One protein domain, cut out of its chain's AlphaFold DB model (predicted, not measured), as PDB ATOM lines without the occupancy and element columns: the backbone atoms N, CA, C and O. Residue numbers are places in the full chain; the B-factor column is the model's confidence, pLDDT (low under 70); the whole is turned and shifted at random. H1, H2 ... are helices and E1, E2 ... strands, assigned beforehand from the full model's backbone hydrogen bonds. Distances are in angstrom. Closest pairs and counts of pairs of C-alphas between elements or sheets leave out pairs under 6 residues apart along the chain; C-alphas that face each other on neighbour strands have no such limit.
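What this domain is: This is residues 24 to 172 of the 219 residues of an uncharacterized protein of Entomoplasma lucivorax (UniProt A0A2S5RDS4). A strongly curled sheet of four strands, E3, E4, E6 and E5, has the long helix H1 packed slantwise over one face, and H2 and H3 carry the helical cover on past the end of H1. H4 folds away from H3, its residues 161 to 172 sticking out, while the small hairpin of E1 and E2 leads into the sheet's edge strand E3. The printed part has 149 residues, six strands followed by four helices, class mixed. The sheet order is E3, E4, E6, E5, antiparallel throughout. The whole is compact, with a radius of gyration of the C-alphas of 16.6 A, and spans 44 by 42 by 30 A.

How they stand to each other: In the strongly twisted sheet, E3, residues 35 to 41, and E4, residues 46 to 52, form a hairpin, with N 38 and O 48 at 3.0 A. E6, residues 71 to 84, pairs antiparallel with E4, N 49 and O 81 at 2.8 A. E6 bends by 102 degrees at residue 78. E5, residues 61 to 66, forms a hairpin with E6, N 64 and O 73 at 2.8 A. H1, residues 99 to 118, is on the sheet at a height of 7.8 A; its closest C-alphas to E6 are those of His 112 and Tyr 78, 5.7 A. On the local plane H1 stands at 39 degrees to E6, slantwise to the strands. H2, residues 120 to 130, and H1 only just touch, only at the corner, with 3 pairs of C-alphas within 8 A, the closest Lys 117 and Leu 123 at 6.3 A. H3, residues 139 to 149, forms a helical hairpin with H2, at a shallow tilt of 28 degrees; their closest C-alphas are those of Thr 121 and Asn 149, 6.9 A. H1, H2 and H3 on one face of the sheet make two layers, helices over a sheet. H4, residues 153 to 172, is not on the sheet and only just touches H3, with 3 pairs, through its residues 156 to 159 alone. E1, residues 24 to 26, and E2, residues 29 to 32, form a hairpin, N 26 and O 29 at 2.9 A. In all four helices every O i to N i+4 pair is within hydrogen-bond range.

Where its parts are: E1 begins at C-alpha 24 (30.020, 2.828, -33.002). E6 is 25.2 A long, H1 29.3 A and H4 28.8 A. H1 begins at C-alpha 99 (50.692, -17.352, -36.487), and H4 ends at C-alpha 172 (19.055, 22.337, -30.686).

The domain as a whole: The C-alphas farthest apart, of Leu 99 and Gln 172, are 51.1 A apart. The printed part has no cut; E6 to H1 is the long link. Mean pLDDT of the printed part is 82.2, and 24 residues are under 70, among them 24 to 33.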
ATOM      1  N   TYR A  24      31.316   3.445 -32.744       52.41
ATOM      2  CA  TYR A  24      30.020   2.828 -33.002       52.41
ATOM      3  C   TYR A  24      29.145   2.941 -31.756       52.41
ATOM      4  O   TYR A  24      29.644   3.030 -30.628       52.41
ATOM      5  N   LYS A  25      27.829   3.000 -31.956       42.66
ATOM      6  CA  LYS A  25      26.859   3.052 -30.864       42.66
ATOM      7  C   LYS A  25      26.497   1.624 -30.472       42.66
ATOM      8  O   LYS A  25      26.026   0.861 -31.303       42.66
ATOM      9  N   ASP A  26      26.694   1.296 -29.204       49.31
ATOM     10  CA  ASP A  26      26.352   0.004 -28.618       49.31
ATOM     11  C   ASP A  26      25.598   0.250 -27.310       49.31
ATOM     12  O   ASP A  26      26.110   0.924 -26.410       49.31
ATOM     13  N   ASN A  27      24.351  -0.219 -27.233       50.38
ATOM     14  CA  ASN A  27      23.447  -0.008 -26.096       50.38
ATOM     15  C   ASN A  27      23.387   1.456 -25.621       50.38
ATOM     16  O   ASN A  27      23.529   1.766 -24.439       50.38
ATOM     17  N   GLY A  28      23.246   2.388 -26.568       51.00
ATOM     18  CA  GLY A  28      23.147   3.818 -26.264       51.00
ATOM     19  C   GLY A  28      24.473   4.515 -25.936       51.00
ATOM     20  O   GLY A  28      24.488   5.742 -25.855       51.00
ATOM     21  N   LYS A  29      25.586   3.780 -25.804       50.03
ATOM     22  CA  LYS A  29      26.919   4.327 -25.509       50.03
ATOM     23  C   LYS A  29      27.805   4.294 -26.752       50.03
ATOM     24  O   LYS A  29      27.835   3.306 -27.479       50.03
ATOM     25  N   TYR A  30      28.564   5.362 -26.984       53.09
ATOM     26  CA  TYR A  30      29.582   5.377 -28.036       53.09
ATOM     27  C   TYR A  30      30.815   4.601 -27.568       53.09
ATOM     28  O   TYR A  30      31.451   4.968 -26.577       53.09
ATOM     29  N   LYS A  31      31.153   3.522 -28.275       57.09
ATOM     30  CA  LYS A  31      32.342   2.699 -28.034       57.09
ATOM     31  C   LYS A  31      33.344   2.874 -29.168       57.09
ATOM     32  O   LYS A  31      32.982   3.185 -30.298       57.09
ATOM     33  N   PHE A  32      34.620   2.672 -28.850       64.31
ATOM     34  CA  PHE A  32      35.680   2.653 -29.856       64.31
ATOM     35  C   PHE A  32      35.556   1.414 -30.734       64.31
ATOM     36  O   PHE A  32      35.540   0.302 -30.208       64.31
ATOM     37  N   ARG A  33      35.554   1.626 -32.047       69.69
ATOM     38  CA  ARG A  33      35.593   0.592 -33.079       69.69
ATOM     39  C   ARG A  33      36.986  -0.063 -33.074       69.69
ATOM     40  O   ARG A  33      37.990   0.659 -33.149       69.69
ATOM     41  N   PRO A  34      37.101  -1.393 -32.902       76.31
ATOM     42  CA  PRO A  34      38.330  -2.109 -33.224       76.31
ATOM     43  C   PRO A  34      38.766  -1.811 -34.664       76.31
ATOM     44  O   PRO A  34      37.935  -1.659 -35.554       76.31
ATOM     45  N   LEU A  35      40.074  -1.704 -34.870       84.81
ATOM     46  CA  LEU A  35      40.679  -1.423 -36.169       84.81
ATOM     47  C   LEU A  35      41.764  -2.457 -36.429       84.81
ATOM     48  O   LEU A  35      42.498  -2.816 -35.500       84.81
ATOM     49  N   ILE A  36      41.886  -2.871 -37.686       86.19
ATOM     50  CA  ILE A  36      43.006  -3.673 -38.164       86.19
ATOM     51  C   ILE A  36      43.848  -2.824 -39.108       86.19
ATOM     52  O   ILE A  36      43.309  -2.184 -40.003       86.19
ATOM     53  N   ILE A  37      45.150  -2.737 -38.847       87.31
ATOM     54  CA  ILE A  37      46.056  -1.893 -39.630       87.31
ATOM     55  C   ILE A  37      46.711  -2.727 -40.707       87.31
ATOM     56  O   ILE A  37      47.282  -3.778 -40.433       87.31
ATOM     57  N   GLU A  38      46.610  -2.230 -41.931       89.25
ATOM     58  CA  GLU A  38      47.040  -2.959 -43.121       89.25
ATOM     59  C   GLU A  38      48.273  -2.351 -43.764       89.25
ATOM     60  O   GLU A  38      49.086  -3.059 -44.359       89.25
ATOM     61  N   LYS A  39      48.378  -1.021 -43.678       90.19
ATOM     62  CA  LYS A  39      49.446  -0.230 -44.280       90.19
ATOM     63  C   LYS A  39      49.654   1.053 -43.481       90.19
ATOM     64  O   LYS A  39      48.692   1.644 -42.992       90.19
ATOM     65  N   VAL A  40      50.907   1.474 -43.352       89.44
ATOM     66  CA  VAL A  40      51.319   2.690 -42.638       89.44
ATOM     67  C   VAL A  40      52.014   3.616 -43.632       89.44
ATOM     68  O   VAL A  40      52.833   3.146 -44.419       89.44
ATOM     69  N   TYR A  41      51.686   4.906 -43.580       90.69
ATOM     70  CA  TYR A  41      52.343   5.981 -44.326       90.69
ATOM     71  C   TYR A  41      53.009   6.900 -43.294       90.69
ATOM     72  O   TYR A  41      52.349   7.775 -42.718       90.69
ATOM     73  N   PRO A  42      54.269   6.606 -42.924       83.50
ATOM     74  CA  PRO A  42      54.900   7.217 -41.759       83.50
ATOM     75  C   PRO A  42      55.197   8.708 -41.953       83.50
ATOM     76  O   PRO A  42      55.112   9.467 -40.990       83.50
ATOM     77  N   GLU A  43      55.504   9.136 -43.177       86.75
ATOM     78  CA  GLU A  43      55.849  10.528 -43.488       86.75
ATOM     79  C   GLU A  43      54.639  11.457 -43.299       86.75
ATOM     80  O   GLU A  43      54.744  12.519 -42.682       86.75
ATOM     81  N   GLU A  44      53.452  11.005 -43.702       86.50
ATOM     82  CA  GLU A  44      52.195  11.755 -43.613       86.50
ATOM     83  C   GLU A  44      51.445  11.518 -42.295       86.50
ATOM     84  O   GLU A  44      50.389  12.113 -42.063       86.50
ATOM     85  N   LYS A  45      51.964  10.648 -41.414       88.75
ATOM     86  CA  LYS A  45      51.294  10.204 -40.176       88.75
ATOM     87  C   LYS A  45      49.885   9.673 -40.452       88.75
ATOM     88  O   LYS A  45      48.916  10.012 -39.757       88.75
ATOM     89  N   LEU A  46      49.761   8.845 -41.490       90.38
ATOM     90  CA  LEU A  46      48.513   8.208 -41.904       90.38
ATOM     91  C   LEU A  46      48.617   6.684 -41.821       90.38
ATOM     92  O   LEU A  46      49.687   6.091 -41.945       90.38
ATOM     93  N   VAL A  47      47.473   6.025 -41.667       91.00
ATOM     94  CA  VAL A  47      47.364   4.563 -41.703       91.00
ATOM     95  C   VAL A  47      46.139   4.129 -42.499       91.00
ATOM     96  O   VAL A  47      45.070   4.730 -42.380       91.00
ATOM     97  N   ARG A  48      46.275   3.057 -43.284       91.06
ATOM     98  CA  ARG A  48      45.143   2.348 -43.895       91.06
ATOM     99  C   ARG A  48      44.637   1.286 -42.927       91.06
ATOM    100  O   ARG A  48      45.419   0.466 -42.432       91.06
ATOM    101  N   VAL A  49      43.336   1.318 -42.660       88.88
ATOM    102  CA  VAL A  49      42.677   0.471 -41.668       88.88
ATOM    103  C   VAL A  49      41.434  -0.203 -42.224       88.88
ATOM    104  O   VAL A  49      40.630   0.443 -42.891       88.88
ATOM    105  N   GLY A  50      41.251  -1.477 -41.879       87.00
ATOM    106  CA  GLY A  50      39.964  -2.163 -41.962       87.00
ATOM    107  C   GLY A  50      39.124  -1.885 -40.713       87.00
ATOM    108  O   GLY A  50      39.655  -1.807 -39.592       87.00
ATOM    109  N   LEU A  51      37.816  -1.717 -40.892       81.25
ATOM    110  CA  LEU A  51      36.896  -1.312 -39.829       81.25
ATOM    111  C   LEU A  51      36.116  -2.506 -39.254       81.25
ATOM    112  O   LEU A  51      35.706  -3.414 -39.976       81.25
ATOM    113  N   SER A  52      35.888  -2.524 -37.933       76.62
ATOM    114  CA  SER A  52      35.133  -3.620 -37.305       76.62
ATOM    115  C   SER A  52      33.660  -3.615 -37.724       76.62
ATOM    116  O   SER A  52      33.040  -2.566 -37.675       76.62
ATOM    117  N   SER A  53      33.023  -4.734 -38.039       76.19
ATOM    118  CA  SER A  53      31.605  -4.738 -38.435       76.19
ATOM    119  C   SER A  53      30.681  -4.168 -37.345       76.19
ATOM    120  O   SER A  53      30.906  -4.372 -36.151       76.19
ATOM    121  N   THR A  54      29.633  -3.443 -37.751       63.28
ATOM    122  CA  THR A  54      28.633  -2.848 -36.845       63.28
ATOM    123  C   THR A  54      27.236  -3.459 -36.981       63.28
ATOM    124  O   THR A  54      26.308  -2.817 -36.506       63.28
ATOM    125  N   GLN A  55      27.109  -4.653 -37.597       61.94
ATOM    126  CA  GLN A  55      25.899  -5.503 -37.802       61.94
ATOM    127  C   GLN A  55      25.684  -5.920 -39.277       61.94
ATOM    128  O   GLN A  55      24.570  -5.886 -39.795       61.94
ATOM    129  N   LEU A  56      26.741  -6.321 -39.986       62.03
ATOM    130  CA  LEU A  56      26.595  -6.892 -41.333       62.03
ATOM    131  C   LEU A  56      26.321  -8.400 -41.284       62.03
ATOM    132  O   LEU A  56      26.703  -9.078 -40.332       62.03
ATOM    133  N   GLN A  57      25.679  -8.929 -42.332       68.88
ATOM    134  CA  GLN A  57      25.457 -10.374 -42.478       68.88
ATOM    135  C   GLN A  57      26.790 -11.137 -42.504       68.88
ATOM    136  O   GLN A  57      27.777 -10.631 -43.041       68.88
ATOM    137  N   SER A  58      26.793 -12.390 -42.035       72.00
ATOM    138  CA  SER A  58      28.000 -13.224 -41.896       72.00
ATOM    139  C   SER A  58      28.863 -13.310 -43.165       72.00
ATOM    140  O   SER A  58      30.087 -13.332 -43.092       72.00
ATOM    141  N   LYS A  59      28.255 -13.288 -44.360       80.25
ATOM    142  CA  LYS A  59      29.005 -13.316 -45.630       80.25
ATOM    143  C   LYS A  59      29.901 -12.090 -45.854       80.25
ATOM    144  O   LYS A  59      30.914 -12.212 -46.547       80.25
ATOM    145  N   TYR A  60      29.560 -10.948 -45.260       81.50
ATOM    146  CA  TYR A  60      30.279  -9.676 -45.388       81.50
ATOM    147  C   TYR A  60      31.246  -9.412 -44.231       81.50
ATOM    148  O   TYR A  60      31.948  -8.408 -44.265       81.50
ATOM    149  N   ILE A  61      31.305 -10.295 -43.227       84.94
ATOM    150  CA  ILE A  61      32.192 -10.123 -42.074       84.94
ATOM    151  C   ILE A  61      33.301 -11.173 -42.047       84.94
ATOM    152  O   ILE A  61      33.140 -12.301 -42.510       84.94
ATOM    153  N   PHE A  62      34.438 -10.779 -41.496       85.06
ATOM    154  CA  PHE A  62      35.596 -11.610 -41.228       85.06
ATOM    155  C   PHE A  62      35.827 -11.668 -39.721       85.06
ATOM    156  O   PHE A  62      35.908 -10.631 -39.060       85.06
ATOM    157  N   GLU A  63      35.933 -12.871 -39.172       87.06
ATOM    158  CA  GLU A  63      36.063 -13.065 -37.732       87.06
ATOM    159  C   GLU A  63      37.505 -13.377 -37.347       87.06
ATOM    160  O   GLU A  63      38.155 -14.254 -37.917       87.06
ATOM    161  N   ILE A  64      37.995 -12.664 -36.338       83.25
ATOM    162  CA  ILE A  64      39.278 -12.920 -35.698       83.25
ATOM    163  C   ILE A  64      39.004 -13.281 -34.244       83.25
ATOM    164  O   ILE A  64      38.529 -12.455 -33.461       83.25
ATOM    165  N   ASN A  65      39.330 -14.520 -33.885       84.56
ATOM    166  CA  ASN A  65      39.237 -15.027 -32.523       84.56
ATOM    167  C   ASN A  65      40.640 -15.285 -31.968       84.56
ATOM    168  O   ASN A  65      41.433 -15.966 -32.613       84.56
ATOM    169  N   ILE A  66      40.923 -14.751 -30.781       81.00
ATOM    170  CA  ILE A  66      42.181 -14.908 -30.042       81.00
ATOM    171  C   ILE A  66      41.840 -15.498 -28.668       81.00
ATOM    172  O   ILE A  66      41.619 -14.740 -27.709       81.00
ATOM    173  N   PRO A  67      41.727 -16.839 -28.571       81.94
ATOM    174  CA  PRO A  67      41.227 -17.518 -27.379       81.94
ATOM    175  C   PRO A  67      42.047 -17.219 -26.123       81.94
ATOM    176  O   PRO A  67      41.475 -16.977 -25.060       81.94
ATOM    177  N   GLU A  68      43.374 -17.137 -26.247       82.25
ATOM    178  CA  GLU A  68      44.312 -16.914 -25.137       82.25
ATOM    179  C   GLU A  68      44.086 -15.559 -24.460       82.25
ATOM    180  O   GLU A  68      44.345 -15.385 -23.269       82.25
ATOM    181  N   LYS A  69      43.582 -14.581 -25.219       78.44
ATOM    182  CA  LYS A  69      43.239 -13.248 -24.718       78.44
ATOM    183  C   LYS A  69      41.739 -13.072 -24.472       78.44
ATOM    184  O   LYS A  69      41.351 -12.004 -24.004       78.44
ATOM    185  N   LYS A  70      40.913 -14.088 -24.763       83.69
ATOM    186  CA  LYS A  70      39.439 -14.030 -24.757       83.69
ATOM    187  C   LYS A  70      38.906 -12.869 -25.601       83.69
ATOM    188  O   LYS A  70      38.045 -12.107 -25.161       83.69
ATOM    189  N   LEU A  71      39.473 -12.687 -26.793       81.25
ATOM    190  CA  LEU A  71      39.126 -11.571 -27.665       81.25
ATOM    191  C   LEU A  71      38.550 -12.060 -28.978       81.25
ATOM    192  O   LEU A  71      39.127 -12.907 -29.648       81.25
ATOM    193  N   HIS A  72      37.417 -11.471 -29.333       82.94
ATOM    194  CA  HIS A  72      36.690 -11.752 -30.553       82.94
ATOM    195  C   HIS A  72      36.393 -10.430 -31.255       82.94
ATOM    196  O   HIS A  72      35.833  -9.508 -30.650       82.94
ATOM    197  N   PHE A  73      36.797 -10.330 -32.517       81.19
ATOM    198  CA  PHE A  73      36.550  -9.173 -33.362       81.19
ATOM    199  C   PHE A  73      35.934  -9.605 -34.679       81.19
ATOM    200  O   PHE A  73      36.389 -10.558 -35.306       81.19
ATOM    201  N   THR A  74      34.948  -8.839 -35.122       83.69
ATOM    202  CA  THR A  74      34.354  -8.958 -36.446       83.69
ATOM    203  C   THR A  74      34.771  -7.743 -37.263       83.69
ATOM    204  O   THR A  74      34.666  -6.611 -36.797       83.69
ATOM    205  N   PHE A  75      35.270  -7.959 -38.472       84.44
ATOM    206  CA  PHE A  75      35.657  -6.920 -39.427       84.44
ATOM    207  C   PHE A  75      34.752  -6.984 -40.647       84.44
ATOM    208  O   PHE A  75      34.325  -8.072 -41.013       84.44
ATOM    209  N   ASP A  76      34.414  -5.848 -41.249       84.88
ATOM    210  CA  ASP A  76      33.833  -5.866 -42.597       84.88
ATOM    211  C   ASP A  76      34.929  -6.306 -43.582       84.88
ATOM    212  O   ASP A  76      36.080  -5.927 -43.400       84.88
ATOM    213  N   LYS A  77      34.588  -7.120 -44.584       86.69
ATOM    214  CA  LYS A  77      35.493  -7.551 -45.663       86.69
ATOM    215  C   LYS A  77      35.763  -6.479 -46.722       86.69
ATOM    216  O   LYS A  77      36.606  -6.706 -47.588       86.69
ATOM    217  N   TYR A  78      35.015  -5.377 -46.720       84.50
ATOM    218  CA  TYR A  78      35.063  -4.344 -47.761       84.50
ATOM    219  C   TYR A  78      35.214  -2.923 -47.196       84.50
ATOM    220  O   TYR A  78      35.521  -1.992 -47.943       84.50
ATOM    221  N   GLU A  79      35.017  -2.728 -45.889       83.50
ATOM    222  CA  GLU A  79      35.088  -1.403 -45.268       83.50
ATOM    223  C   GLU A  79      36.508  -1.079 -44.802       83.50
ATOM    224  O   GLU A  79      36.958  -1.445 -43.713       83.50
ATOM    225  N   ILE A  80      37.207  -0.343 -45.661       88.25
ATOM    226  CA  ILE A  80      38.575   0.119 -45.444       88.25
ATOM    227  C   ILE A  80      38.607   1.629 -45.638       88.25
ATOM    228  O   ILE A  80      37.908   2.165 -46.507       88.25
ATOM    229  N   MET A  81      39.461   2.311 -44.883       90.00
ATOM    230  CA  MET A  81      39.717   3.741 -45.044       90.00
ATOM    231  C   MET A  81      41.137   4.114 -44.615       90.00
ATOM    232  O   MET A  81      41.810   3.359 -43.911       90.00
ATOM    233  N   ILE A  82      41.580   5.310 -44.992       91.94
ATOM    234  CA  ILE A  82      42.798   5.921 -44.456       91.94
ATOM    235  C   ILE A  82      42.426   6.926 -43.360       91.94
ATOM    236  O   ILE A  82      41.572   7.797 -43.551       91.94
ATOM    237  N   ILE A  83      43.070   6.813 -42.199       87.75
ATOM    238  CA  ILE A  83      42.899   7.713 -41.051       87.75
ATOM    239  C   ILE A  83      44.238   8.301 -40.621       87.75
ATOM    240  O   ILE A  83      45.295   7.748 -40.912       87.75
ATOM    241  N   SER A  84      44.190   9.405 -39.876       87.69
ATOM    242  CA  SER A  84      45.383   9.902 -39.196       87.69
ATOM    243  C   SER A  84      45.813   8.947 -38.089       87.69
ATOM    244  O   SER A  84      44.982   8.436 -37.330       87.69
ATOM    245  N   GLU A  85      47.123   8.760 -37.962       84.44
ATOM    246  CA  GLU A  85      47.743   7.994 -36.891       84.44
ATOM    247  C   GLU A  85      47.366   8.546 -35.509       84.44
ATOM    248  O   GLU A  85      47.204   7.778 -34.568       84.44
ATOM    249  N   ILE A  86      47.100   9.852 -35.365       80.38
ATOM    250  CA  ILE A  86      46.676  10.435 -34.077       80.38
ATOM    251  C   ILE A  86      45.350   9.850 -33.570       80.38
ATOM    252  O   ILE A  86      45.098   9.787 -32.365       80.38
ATOM    253  N   ASN A  87      44.512   9.350 -34.481       74.62
ATOM    254  CA  ASN A  87      43.258   8.694 -34.132       74.62
ATOM    255  C   ASN A  87      43.481   7.270 -33.593       74.62
ATOM    256  O   ASN A  87      42.538   6.547 -33.227       74.62
ATOM    257  N   LEU A  88      44.742   6.845 -33.513       72.31
ATOM    258  CA  LEU A  88      45.123   5.575 -32.971       72.31
ATOM    259  C   LEU A  88      45.339   5.604 -31.437       72.31
ATOM    260  O   LEU A  88      46.352   6.055 -30.925       72.31
ATOM    261  N   LYS A  89      44.413   5.014 -30.664       63.06
ATOM    262  CA  LYS A  89      44.636   4.590 -29.267       63.06
ATOM    263  C   LYS A  89      45.808   3.607 -29.075       63.06
ATOM    264  O   LYS A  89      46.025   2.695 -29.869       63.06
ATOM    265  N   LYS A  90      46.429   3.707 -27.892       58.25
ATOM    266  CA  LYS A  90      47.666   3.027 -27.453       58.25
ATOM    267  C   LYS A  90      47.608   1.504 -27.205       58.25
ATOM    268  O   LYS A  90      48.657   0.909 -27.007       58.25
ATOM    269  N   LYS A  91      46.439   0.846 -27.147       65.06
ATOM    270  CA  LYS A  91      46.378  -0.609 -26.855       65.06
ATOM    271  C   LYS A  91      46.578  -1.435 -28.125       65.06
ATOM    272  O   LYS A  91      45.608  -1.624 -28.859       65.06
ATOM    273  N   LEU A  92      47.799  -1.930 -28.313       70.81
ATOM    274  CA  LEU A  92      48.267  -2.731 -29.448       70.81
ATOM    275  C   LEU A  92      48.441  -4.223 -29.061       70.81
ATOM    276  O   LEU A  92      48.493  -4.549 -27.881       70.81
ATOM    277  N   LEU A  93      48.477  -5.104 -30.053       75.94
ATOM    278  CA  LEU A  93      48.580  -6.559 -30.036       75.94
ATOM    279  C   LEU A  93      49.173  -6.960 -31.376       75.94
ATOM    280  O   LEU A  93      48.531  -6.800 -32.402       75.94
ATOM    281  N   ASP A  94      50.359  -7.525 -31.384       80.69
ATOM    282  CA  ASP A  94      50.950  -7.985 -32.627       80.69
ATOM    283  C   ASP A  94      50.319  -9.319 -33.070       80.69
ATOM    284  O   ASP A  94      50.398 -10.307 -32.346       80.69
ATOM    285  N   LEU A  95      49.692  -9.383 -34.254       79.94
ATOM    286  CA  LEU A  95      49.156 -10.659 -34.753       79.94
ATOM    287  C   LEU A  95      50.253 -11.661 -35.091       79.94
ATOM    288  O   LEU A  95      49.961 -12.852 -35.125       79.94
ATOM    289  N   ARG A  96      51.494 -11.221 -35.327       77.31
ATOM    290  CA  ARG A  96      52.612 -12.121 -35.651       77.31
ATOM    291  C   ARG A  96      52.934 -13.073 -34.500       77.31
ATOM    292  O   ARG A  96      53.407 -14.177 -34.748       77.31
ATOM    293  N   GLU A  97      52.593 -12.690 -33.270       82.75
ATOM    294  CA  GLU A  97      52.647 -13.560 -32.088       82.75
ATOM    295  C   GLU A  97      51.641 -14.729 -32.171       82.75
ATOM    296  O   GLU A  97      51.774 -15.717 -31.456       82.75
ATOM    297  N   TYR A  98      50.655 -14.650 -33.072       84.12
ATOM    298  CA  TYR A  98      49.565 -15.606 -33.243       84.12
ATOM    299  C   TYR A  98      49.511 -16.110 -34.692       84.12
ATOM    300  O   TYR A  98      48.618 -15.757 -35.463       84.12
ATOM    301  N   LEU A  99      50.457 -16.967 -35.085       84.44
ATOM    302  CA  LEU A  99      50.692 -17.352 -36.487       84.44
ATOM    303  C   LEU A  99      49.430 -17.768 -37.273       84.44
ATOM    304  O   LEU A  99      49.272 -17.385 -38.432       84.44
ATOM    305  N   LYS A 100      48.523 -18.546 -36.665       87.75
ATOM    306  CA  LYS A 100      47.261 -18.955 -37.318       87.75
ATOM    307  C   LYS A 100      46.359 -17.753 -37.607       87.75
ATOM    308  O   LYS A 100      45.851 -17.620 -38.716       87.75
ATOM    309  N   ILE A 101      46.217 -16.858 -36.633       85.94
ATOM    310  CA  ILE A 101      45.419 -15.634 -36.747       85.94
ATOM    311  C   ILE A 101      46.066 -14.655 -37.735       85.94
ATOM    312  O   ILE A 101      45.361 -14.029 -38.520       85.94
ATOM    313  N   TYR A 102      47.397 -14.561 -37.757       84.88
ATOM    314  CA  TYR A 102      48.117 -13.754 -38.740       84.88
ATOM    315  C   TYR A 102      47.839 -14.209 -40.178       84.88
ATOM    316  O   TYR A 102      47.496 -13.389 -41.024       84.88
ATOM    317  N   LYS A 103      47.902 -15.520 -40.451       85.12
ATOM    318  CA  LYS A 103      47.572 -16.069 -41.779       85.12
ATOM    319  C   LYS A 103      46.131 -15.761 -42.195       85.12
ATOM    320  O   LYS A 103      45.891 -15.442 -43.354       85.12
ATOM    321  N   MET A 104      45.189 -15.835 -41.256       85.62
ATOM    322  CA  MET A 104      43.798 -15.437 -41.487       85.62
ATOM    323  C   MET A 104      43.693 -13.945 -41.830       85.62
ATOM    324  O   MET A 104      43.046 -13.577 -42.805       85.62
ATOM    325  N   PHE A 105      44.372 -13.083 -41.075       87.75
ATOM    326  CA  PHE A 105      44.421 -11.654 -41.373       87.75
ATOM    327  C   PHE A 105      44.977 -11.360 -42.775       87.75
ATOM    328  O   PHE A 105      44.398 -10.538 -43.480       87.75
ATOM    329  N   GLU A 106      46.033 -12.038 -43.223       86.69
ATOM    330  CA  GLU A 106      46.568 -11.820 -44.575       86.69
ATOM    331  C   GLU A 106      45.530 -12.134 -45.674       86.69
ATOM    332  O   GLU A 106      45.485 -11.446 -46.692       86.69
ATOM    333  N   GLN A 107      44.622 -13.093 -45.456       87.12
ATOM    334  CA  GLN A 107      43.501 -13.350 -46.378       87.12
ATOM    335  C   GLN A 107      42.472 -12.209 -46.378       87.12
ATOM    336  O   GLN A 107      41.962 -11.815 -47.433       87.12
ATOM    337  N   LEU A 108      42.171 -11.649 -45.201       86.81
ATOM    338  CA  LEU A 108      41.329 -10.456 -45.091       86.81
ATOM    339  C   LEU A 108      41.970  -9.276 -45.829       86.81
ATOM    340  O   LEU A 108      41.306  -8.626 -46.632       86.81
ATOM    341  N   LYS A 109      43.270  -9.053 -45.628       90.12
ATOM    342  CA  LYS A 109      44.033  -7.993 -46.291       90.12
ATOM    343  C   LYS A 109      43.990  -8.117 -47.816       90.12
ATOM    344  O   LYS A 109      43.811  -7.116 -48.499       90.12
ATOM    345  N   GLN A 110      44.081  -9.328 -48.367       90.00
ATOM    346  CA  GLN A 110      43.915  -9.551 -49.812       90.00
ATOM    347  C   GLN A 110      42.516  -9.158 -50.305       90.00
ATOM    348  O   GLN A 110      42.380  -8.517 -51.348       90.00
ATOM    349  N   SER A 111      41.476  -9.503 -49.537       89.75
ATOM    350  CA  SER A 111      40.092  -9.104 -49.841       89.75
ATOM    351  C   SER A 111      39.947  -7.583 -49.821       89.75
ATOM    352  O   SER A 111      39.369  -6.994 -50.738       89.75
ATOM    353  N   HIS A 112      40.551  -6.941 -48.822       91.56
ATOM    354  CA  HIS A 112      40.576  -5.495 -48.704       91.56
ATOM    355  C   HIS A 112      41.324  -4.819 -49.847       91.56
ATOM    356  O   HIS A 112      40.811  -3.870 -50.429       91.56
ATOM    357  N   GLU A 113      42.493  -5.319 -50.236       92.12
ATOM    358  CA  GLU A 113      43.226  -4.788 -51.384       92.12
ATOM    359  C   GLU A 113      42.431  -4.900 -52.683       92.12
ATOM    360  O   GLU A 113      42.470  -3.983 -53.505       92.12
ATOM    361  N   HIS A 114      41.698  -5.998 -52.877       91.19
ATOM    362  CA  HIS A 114      40.836  -6.146 -54.039       91.19
ATOM    363  C   HIS A 114      39.709  -5.106 -54.041       91.19
ATOM    364  O   HIS A 114      39.543  -4.396 -55.034       91.19
ATOM    365  N   ALA A 115      38.992  -4.963 -52.923       88.69
ATOM    366  CA  ALA A 115      37.932  -3.968 -52.767       88.69
ATOM    367  C   ALA A 115      38.462  -2.537 -52.954       88.69
ATOM    368  O   ALA A 115      37.891  -1.743 -53.702       88.69
ATOM    369  N   TRP A 116      39.610  -2.236 -52.346       91.06
ATOM    370  CA  TRP A 116      40.281  -0.945 -52.449       91.06
ATOM    371  C   TRP A 116      40.615  -0.597 -53.897       91.06
ATOM    372  O   TRP A 116      40.346   0.517 -54.339       91.06
ATOM    373  N   LYS A 117      41.134  -1.562 -54.670       90.62
ATOM    374  CA  LYS A 117      41.482  -1.367 -56.085       90.62
ATOM    375  C   LYS A 117      40.276  -1.109 -56.991       90.62
ATOM    376  O   LYS A 117      40.435  -0.517 -58.056       90.62
ATOM    377  N   GLN A 118      39.085  -1.546 -56.599       90.62
ATOM    378  CA  GLN A 118      37.863  -1.260 -57.353       90.62
ATOM    379  C   GLN A 118      37.333   0.157 -57.084       90.62
ATOM    380  O   GLN A 118      36.636   0.731 -57.924       90.62
ATOM    381  N   GLU A 119      37.687   0.759 -55.947       90.31
ATOM    382  CA  GLU A 119      37.194   2.070 -55.541       90.31
ATOM    383  C   GLU A 119      38.139   3.197 -55.988       90.31
ATOM    384  O   GLU A 119      39.064   3.606 -55.284       90.31
ATOM    385  N   LYS A 120      37.879   3.731 -57.190       91.88
ATOM    386  CA  LYS A 120      38.729   4.741 -57.853       91.88
ATOM    387  C   LYS A 120      39.073   5.951 -56.974       91.88
ATOM    388  O   LYS A 120      40.195   6.436 -57.046       91.88
ATOM    389  N   THR A 121      38.138   6.438 -56.155       91.25
ATOM    390  CA  THR A 121      38.366   7.594 -55.267       91.25
ATOM    391  C   THR A 121      39.363   7.278 -54.157       91.25
ATOM    392  O   THR A 121      40.262   8.077 -53.901       91.25
ATOM    393  N   LYS A 122      39.272   6.089 -53.550       92.25
ATOM    394  CA  LYS A 122      40.210   5.636 -52.514       92.25
ATOM    395  C   LYS A 122      41.606   5.425 -53.080       92.25
ATOM    396  O   LYS A 122      42.579   5.860 -52.469       92.25
ATOM    397  N   LEU A 123      41.702   4.824 -54.268       93.56
ATOM    398  CA  LEU A 123      42.972   4.682 -54.982       93.56
ATOM    399  C   LEU A 123      43.600   6.029 -55.335       93.56
ATOM    400  O   LEU A 123      44.793   6.213 -55.113       93.56
ATOM    401  N   ALA A 124      42.814   6.956 -55.885       94.19
ATOM    402  CA  ALA A 124      43.304   8.283 -56.239       94.19
ATOM    403  C   ALA A 124      43.824   9.018 -54.998       94.19
ATOM    404  O   ALA A 124      44.921   9.565 -55.032       94.19
ATOM    405  N   PHE A 125      43.087   8.956 -53.885       95.25
ATOM    406  CA  PHE A 125      43.526   9.524 -52.615       95.25
ATOM    407  C   PHE A 125      44.790   8.844 -52.060       95.25
ATOM    408  O   PHE A 125      45.711   9.531 -51.634       95.25
ATOM    409  N   GLU A 126      44.894   7.510 -52.093       95.25
ATOM    410  CA  GLU A 126      46.131   6.826 -51.683       95.25
ATOM    411  C   GLU A 126      47.320   7.243 -52.559       95.25
ATOM    412  O   GLU A 126      48.427   7.414 -52.051       95.25
ATOM    413  N   GLN A 127      47.105   7.461 -53.859       95.75
ATOM    414  CA  GLN A 127      48.169   7.920 -54.743       95.75
ATOM    415  C   GLN A 127      48.664   9.322 -54.402       95.75
ATOM    416  O   GLN A 127      49.871   9.531 -54.435       95.75
ATOM    417  N   THR A 128      47.793  10.262 -54.010       95.94
ATOM    418  CA  THR A 128      48.258  11.599 -53.591       95.94
ATOM    419  C   THR A 128      49.149  11.542 -52.351       95.94
ATOM    420  O   THR A 128      50.045  12.374 -52.217       95.94
ATOM    421  N   ILE A 129      48.942  10.555 -51.474       95.62
ATOM    422  CA  ILE A 129      49.825  10.269 -50.335       95.62
ATOM    423  C   ILE A 129      51.158   9.718 -50.847       95.62
ATOM    424  O   ILE A 129      52.198  10.288 -50.550       95.62
ATOM    425  N   ILE A 130      51.131   8.663 -51.668       93.62
ATOM    426  CA  ILE A 130      52.344   7.983 -52.160       93.62
ATOM    427  C   ILE A 130      53.273   8.928 -52.934       93.62
ATOM    428  O   ILE A 130      54.489   8.821 -52.812       93.62
ATOM    429  N   ILE A 131      52.722   9.845 -53.730       95.12
ATOM    430  CA  ILE A 131      53.513  10.795 -54.531       95.12
ATOM    431  C   ILE A 131      53.834  12.101 -53.782       95.12
ATOM    432  O   ILE A 131      54.325  13.050 -54.391       95.12
ATOM    433  N   GLY A 132      53.508  12.191 -52.487       93.31
ATOM    434  CA  GLY A 132      53.806  13.344 -51.631       93.31
ATOM    435  C   GLY A 132      52.915  14.577 -51.838       93.31
ATOM    436  O   GLY A 132      53.045  15.558 -51.108       93.31
ATOM    437  N   GLN A 133      51.964  14.553 -52.778       94.75
ATOM    438  CA  GLN A 133      51.046  15.676 -53.024       94.75
ATOM    439  C   GLN A 133      50.172  16.007 -51.810       94.75
ATOM    440  O   GLN A 133      49.892  17.177 -51.554       94.75
ATOM    441  N   TYR A 134      49.769  14.999 -51.034       94.88
ATOM    442  CA  TYR A 134      48.999  15.197 -49.808       94.88
ATOM    443  C   TYR A 134      49.751  16.065 -48.788       94.88
ATOM    444  O   TYR A 134      49.162  16.944 -48.153       94.88
ATOM    445  N   ALA A 135      51.065  15.867 -48.659       93.00
ATOM    446  CA  ALA A 135      51.899  16.608 -47.716       93.00
ATOM    447  C   ALA A 135      52.019  18.103 -48.071       93.00
ATOM    448  O   ALA A 135      52.200  18.925 -47.176       93.00
ATOM    449  N   LEU A 136      51.850  18.465 -49.348       95.19
ATOM    450  CA  LEU A 136      51.901  19.853 -49.832       95.19
ATOM    451  C   LEU A 136      50.644  20.667 -49.485       95.19
ATOM    452  O   LEU A 136      50.631  21.892 -49.613       95.19
ATOM    453  N   LEU A 137      49.568  20.001 -49.068       94.06
ATOM    454  CA  LEU A 137      48.317  20.654 -48.710       94.06
ATOM    455  C   LEU A 137      48.408  21.326 -47.335       94.06
ATOM    456  O   LEU A 137      49.077  20.854 -46.421       94.06
ATOM    457  N   SER A 138      47.633  22.398 -47.144       94.62
ATOM    458  CA  SER A 138      47.440  22.965 -45.803       94.62
ATOM    459  C   SER A 138      46.818  21.928 -44.848       94.62
ATOM    460  O   SER A 138      46.021  21.100 -45.299       94.62
ATOM    461  N   PRO A 139      47.043  22.009 -43.523       90.25
ATOM    462  CA  PRO A 139      46.466  21.055 -42.566       90.25
ATOM    463  C   PRO A 139      44.937  20.922 -42.661       90.25
ATOM    464  O   PRO A 139      44.371  19.843 -42.499       90.25
ATOM    465  N   LYS A 140      44.239  22.022 -42.974       89.50
ATOM    466  CA  LYS A 140      42.783  22.018 -43.168       89.50
ATOM    467  C   LYS A 140      42.373  21.270 -44.440       89.50
ATOM    468  O   LYS A 140      41.361  20.572 -44.430       89.50
ATOM    469  N   ALA A 141      43.142  21.417 -45.518       92.50
ATOM    470  CA  ALA A 141      42.916  20.699 -46.767       92.50
ATOM    471  C   ALA A 141      43.257  19.209 -46.621       92.50
ATOM    472  O   ALA A 141      42.460  18.375 -47.032       92.50
ATOM    473  N   GLN A 142      44.346  18.865 -45.931       92.31
ATOM    474  CA  GLN A 142      44.692  17.483 -45.577       92.31
ATOM    475  C   GLN A 142      43.558  16.770 -44.833       92.31
ATOM    476  O   GLN A 142      43.200  15.634 -45.158       92.31
ATOM    477  N   GLU A 143      42.960  17.441 -43.846       87.88
ATOM    478  CA  GLU A 143      41.827  16.900 -43.099       87.88
ATOM    479  C   GLU A 143      40.584  16.730 -43.981       87.88
ATOM    480  O   GLU A 143      39.873  15.730 -43.869       87.88
ATOM    481  N   TYR A 144      40.322  17.688 -44.870       88.62
ATOM    482  CA  TYR A 144      39.199  17.626 -45.800       88.62
ATOM    483  C   TYR A 144      39.348  16.472 -46.797       88.62
ATOM    484  O   TYR A 144      38.448  15.638 -46.896       88.62
ATOM    485  N   GLU A 145      40.494  16.381 -47.477       90.50
ATOM    486  CA  GLU A 145      40.803  15.303 -48.420       90.50
ATOM    487  C   GLU A 145      40.609  13.938 -47.755       90.50
ATOM    488  O   GLU A 145      39.880  13.076 -48.249       90.50
ATOM    489  N   ARG A 146      41.175  13.785 -46.554       90.19
ATOM    490  CA  ARG A 146      41.082  12.549 -45.788       90.19
ATOM    491  C   ARG A 146      39.654  12.240 -45.352       90.19
ATOM    492  O   ARG A 146      39.273  11.085 -45.347       90.19
ATOM    493  N   THR A 147      38.844  13.208 -44.941       85.06
ATOM    494  CA  THR A 147      37.495  12.909 -44.410       85.06
ATOM    495  C   THR A 147      36.409  12.833 -45.478       85.06
ATOM    496  O   THR A 147      35.334  12.293 -45.210       85.06
ATOM    497  N   ILE A 148      36.666  13.349 -46.683       87.06
ATOM    498  CA  ILE A 148      35.664  13.459 -47.750       87.06
ATOM    499  C   ILE A 148      36.150  12.816 -49.051       87.06
ATOM    500  O   ILE A 148      35.495  11.906 -49.555       87.06
ATOM    501  N   ASN A 149      37.290  13.245 -49.589       88.69
ATOM    502  CA  ASN A 149      37.658  12.943 -50.976       88.69
ATOM    503  C   ASN A 149      38.162  11.514 -51.205       88.69
ATOM    504  O   ASN A 149      38.194  11.064 -52.349       88.69
ATOM    505  N   GLN A 150      38.456  10.755 -50.145       90.94
ATOM    506  CA  GLN A 150      38.690   9.315 -50.290       90.94
ATOM    507  C   GLN A 150      37.418   8.532 -50.686       90.94
ATOM    508  O   GLN A 150      37.522   7.436 -51.226       90.94
ATOM    509  N   PHE A 151      36.212   9.071 -50.473       88.88
ATOM    510  CA  PHE A 151      34.948   8.348 -50.677       88.88
ATOM    511  C   PHE A 151      34.290   8.631 -52.033       88.88
ATOM    512  O   PHE A 151      34.512   9.678 -52.640       88.88
ATOM    513  N   SER A 152      33.417   7.727 -52.487       87.69
ATOM    514  CA  SER A 152      32.589   7.941 -53.686       87.69
ATOM    515  C   SER A 152      31.668   9.167 -53.560       87.69
ATOM    516  O   SER A 152      31.245   9.515 -52.461       87.69
ATOM    517  N   LEU A 153      31.258   9.786 -54.676       89.25
ATOM    518  CA  LEU A 153      30.358  10.959 -54.663       89.25
ATOM    519  C   LEU A 153      29.053  10.718 -53.885       89.25
ATOM    520  O   LEU A 153      28.580  11.593 -53.156       89.25
ATOM    521  N   LYS A 154      28.483   9.512 -54.000       88.56
ATOM    522  CA  LYS A 154      27.280   9.111 -53.256       88.56
ATOM    523  C   LYS A 154      27.535   9.116 -51.748       88.56
ATOM    524  O   LYS A 154      26.711   9.606 -50.977       88.56
ATOM    525  N   GLU A 155      28.676   8.583 -51.325       84.81
ATOM    526  CA  GLU A 155      29.051   8.533 -49.916       84.81
ATOM    527  C   GLU A 155      29.472   9.907 -49.381       84.81
ATOM    528  O   GLU A 155      29.096  10.262 -48.264       84.81
ATOM    529  N   GLN A 156      30.149  10.731 -50.183       86.56
ATOM    530  CA  GLN A 156      30.430  12.128 -49.851       86.56
ATOM    531  C   GLN A 156      29.133  12.890 -49.560       86.56
ATOM    532  O   GLN A 156      29.006  13.519 -48.507       86.56
ATOM    533  N   ALA A 157      28.132  12.781 -50.443       84.31
ATOM    534  CA  ALA A 157      26.827  13.405 -50.247       84.31
ATOM    535  C   ALA A 157      26.156  12.933 -48.945       84.31
ATOM    536  O   ALA A 157      25.641  13.748 -48.173       84.31
ATOM    537  N   HIS A 158      26.221  11.629 -48.659       80.25
ATOM    538  CA  HIS A 158      25.717  11.055 -47.414       80.25
ATOM    539  C   HIS A 158      26.446  11.612 -46.178       80.25
ATOM    540  O   HIS A 158      25.804  12.097 -45.248       80.25
ATOM    541  N   ARG A 159      27.784  11.632 -46.178       80.81
ATOM    542  CA  ARG A 159      28.605  12.167 -45.077       80.81
ATOM    543  C   ARG A 159      28.326  13.648 -44.823       80.81
ATOM    544  O   ARG A 159      28.180  14.061 -43.671       80.81
ATOM    545  N   ILE A 160      28.180  14.444 -45.882       81.00
ATOM    546  CA  ILE A 160      27.809  15.863 -45.790       81.00
ATOM    547  C   ILE A 160      26.414  16.018 -45.172       81.00
ATOM    548  O   ILE A 160      26.231  16.863 -44.291       81.00
ATOM    549  N   LYS A 161      25.438  15.201 -45.589       80.56
ATOM    550  CA  LYS A 161      24.087  15.194 -45.011       80.56
ATOM    551  C   LYS A 161      24.128  14.881 -43.512       80.56
ATOM    552  O   LYS A 161      23.645  15.694 -42.725       80.56
ATOM    553  N   CYS A 162      24.784  13.794 -43.107       67.50
ATOM    554  CA  CYS A 162      24.923  13.425 -41.695       67.50
ATOM    555  C   CYS A 162      25.624  14.518 -40.874       67.50
ATOM    556  O   CYS A 162      25.231  14.806 -39.743       67.50
ATOM    557  N   LYS A 163      26.644  15.178 -41.442       76.19
ATOM    558  CA  LYS A 163      27.323  16.310 -40.796       76.19
ATOM    559  C   LYS A 163      26.364  17.478 -40.549       76.19
ATOM    560  O   LYS A 163      26.371  18.036 -39.454       76.19
ATOM    561  N   LYS A 164      25.523  17.827 -41.530       75.31
ATOM    562  CA  LYS A 164      24.506  18.886 -41.394       75.31
ATOM    563  C   LYS A 164      23.453  18.534 -40.341       75.31
ATOM    564  O   LYS A 164      23.140  19.369 -39.499       75.31
ATOM    565  N   GLU A 165      22.938  17.307 -40.359       68.44
ATOM    566  CA  GLU A 165      21.962  16.823 -39.370       68.44
ATOM    567  C   GLU A 165      22.528  16.871 -37.948       68.44
ATOM    568  O   GLU A 165      21.868  17.345 -37.023       68.44
ATOM    569  N   ARG A 166      23.792  16.471 -37.779       60.75
ATOM    570  CA  ARG A 166      24.481  16.539 -36.489       60.75
ATOM    571  C   ARG A 166      24.660  17.972 -35.991       60.75
ATOM    572  O   ARG A 166      24.460  18.211 -34.804       60.75
ATOM    573  N   MET A 167      25.043  18.907 -36.861       68.75
ATOM    574  CA  MET A 167      25.175  20.322 -36.487       68.75
ATOM    575  C   MET A 167      23.846  20.886 -35.977       68.75
ATOM    576  O   MET A 167      23.815  21.455 -34.889       68.75
ATOM    577  N   LYS A 168      22.741  20.611 -36.685       73.00
ATOM    578  CA  LYS A 168      21.390  21.004 -36.250       73.00
ATOM    579  C   LYS A 168      21.029  20.423 -34.883       73.00
ATOM    580  O   LYS A 168      20.506  21.134 -34.033       73.00
ATOM    581  N   LEU A 169      21.334  19.145 -34.647       65.94
ATOM    582  CA  LEU A 169      21.075  18.503 -33.356       65.94
ATOM    583  C   LEU A 169      21.875  19.167 -32.222       65.94
ATOM    584  O   LEU A 169      21.341  19.392 -31.140       65.94
ATOM    585  N   ILE A 170      23.147  19.498 -32.460       66.06
ATOM    586  CA  ILE A 170      23.999  20.180 -31.473       66.06
ATOM    587  C   ILE A 170      23.461  21.583 -31.169       66.06
ATOM    588  O   ILE A 170      23.391  21.963 -30.001       66.06
ATOM    589  N   GLU A 171      23.047  22.334 -32.189       71.00
ATOM    590  CA  GLU A 171      22.418  23.649 -32.023       71.00
ATOM    591  C   GLU A 171      21.142  23.558 -31.181       71.00
ATOM    592  O   GLU A 171      21.013  24.283 -30.197       71.00
ATOM    593  N   GLN A 172      20.260  22.599 -31.481       66.31
ATOM    594  CA  GLN A 172      19.055  22.337 -30.686       66.31
ATOM    595  C   GLN A 172      19.388  21.965 -29.237       66.31
ATOM    596  O   GLN A 172      18.756  22.457 -28.304       66.31
TER     597      GLN A 172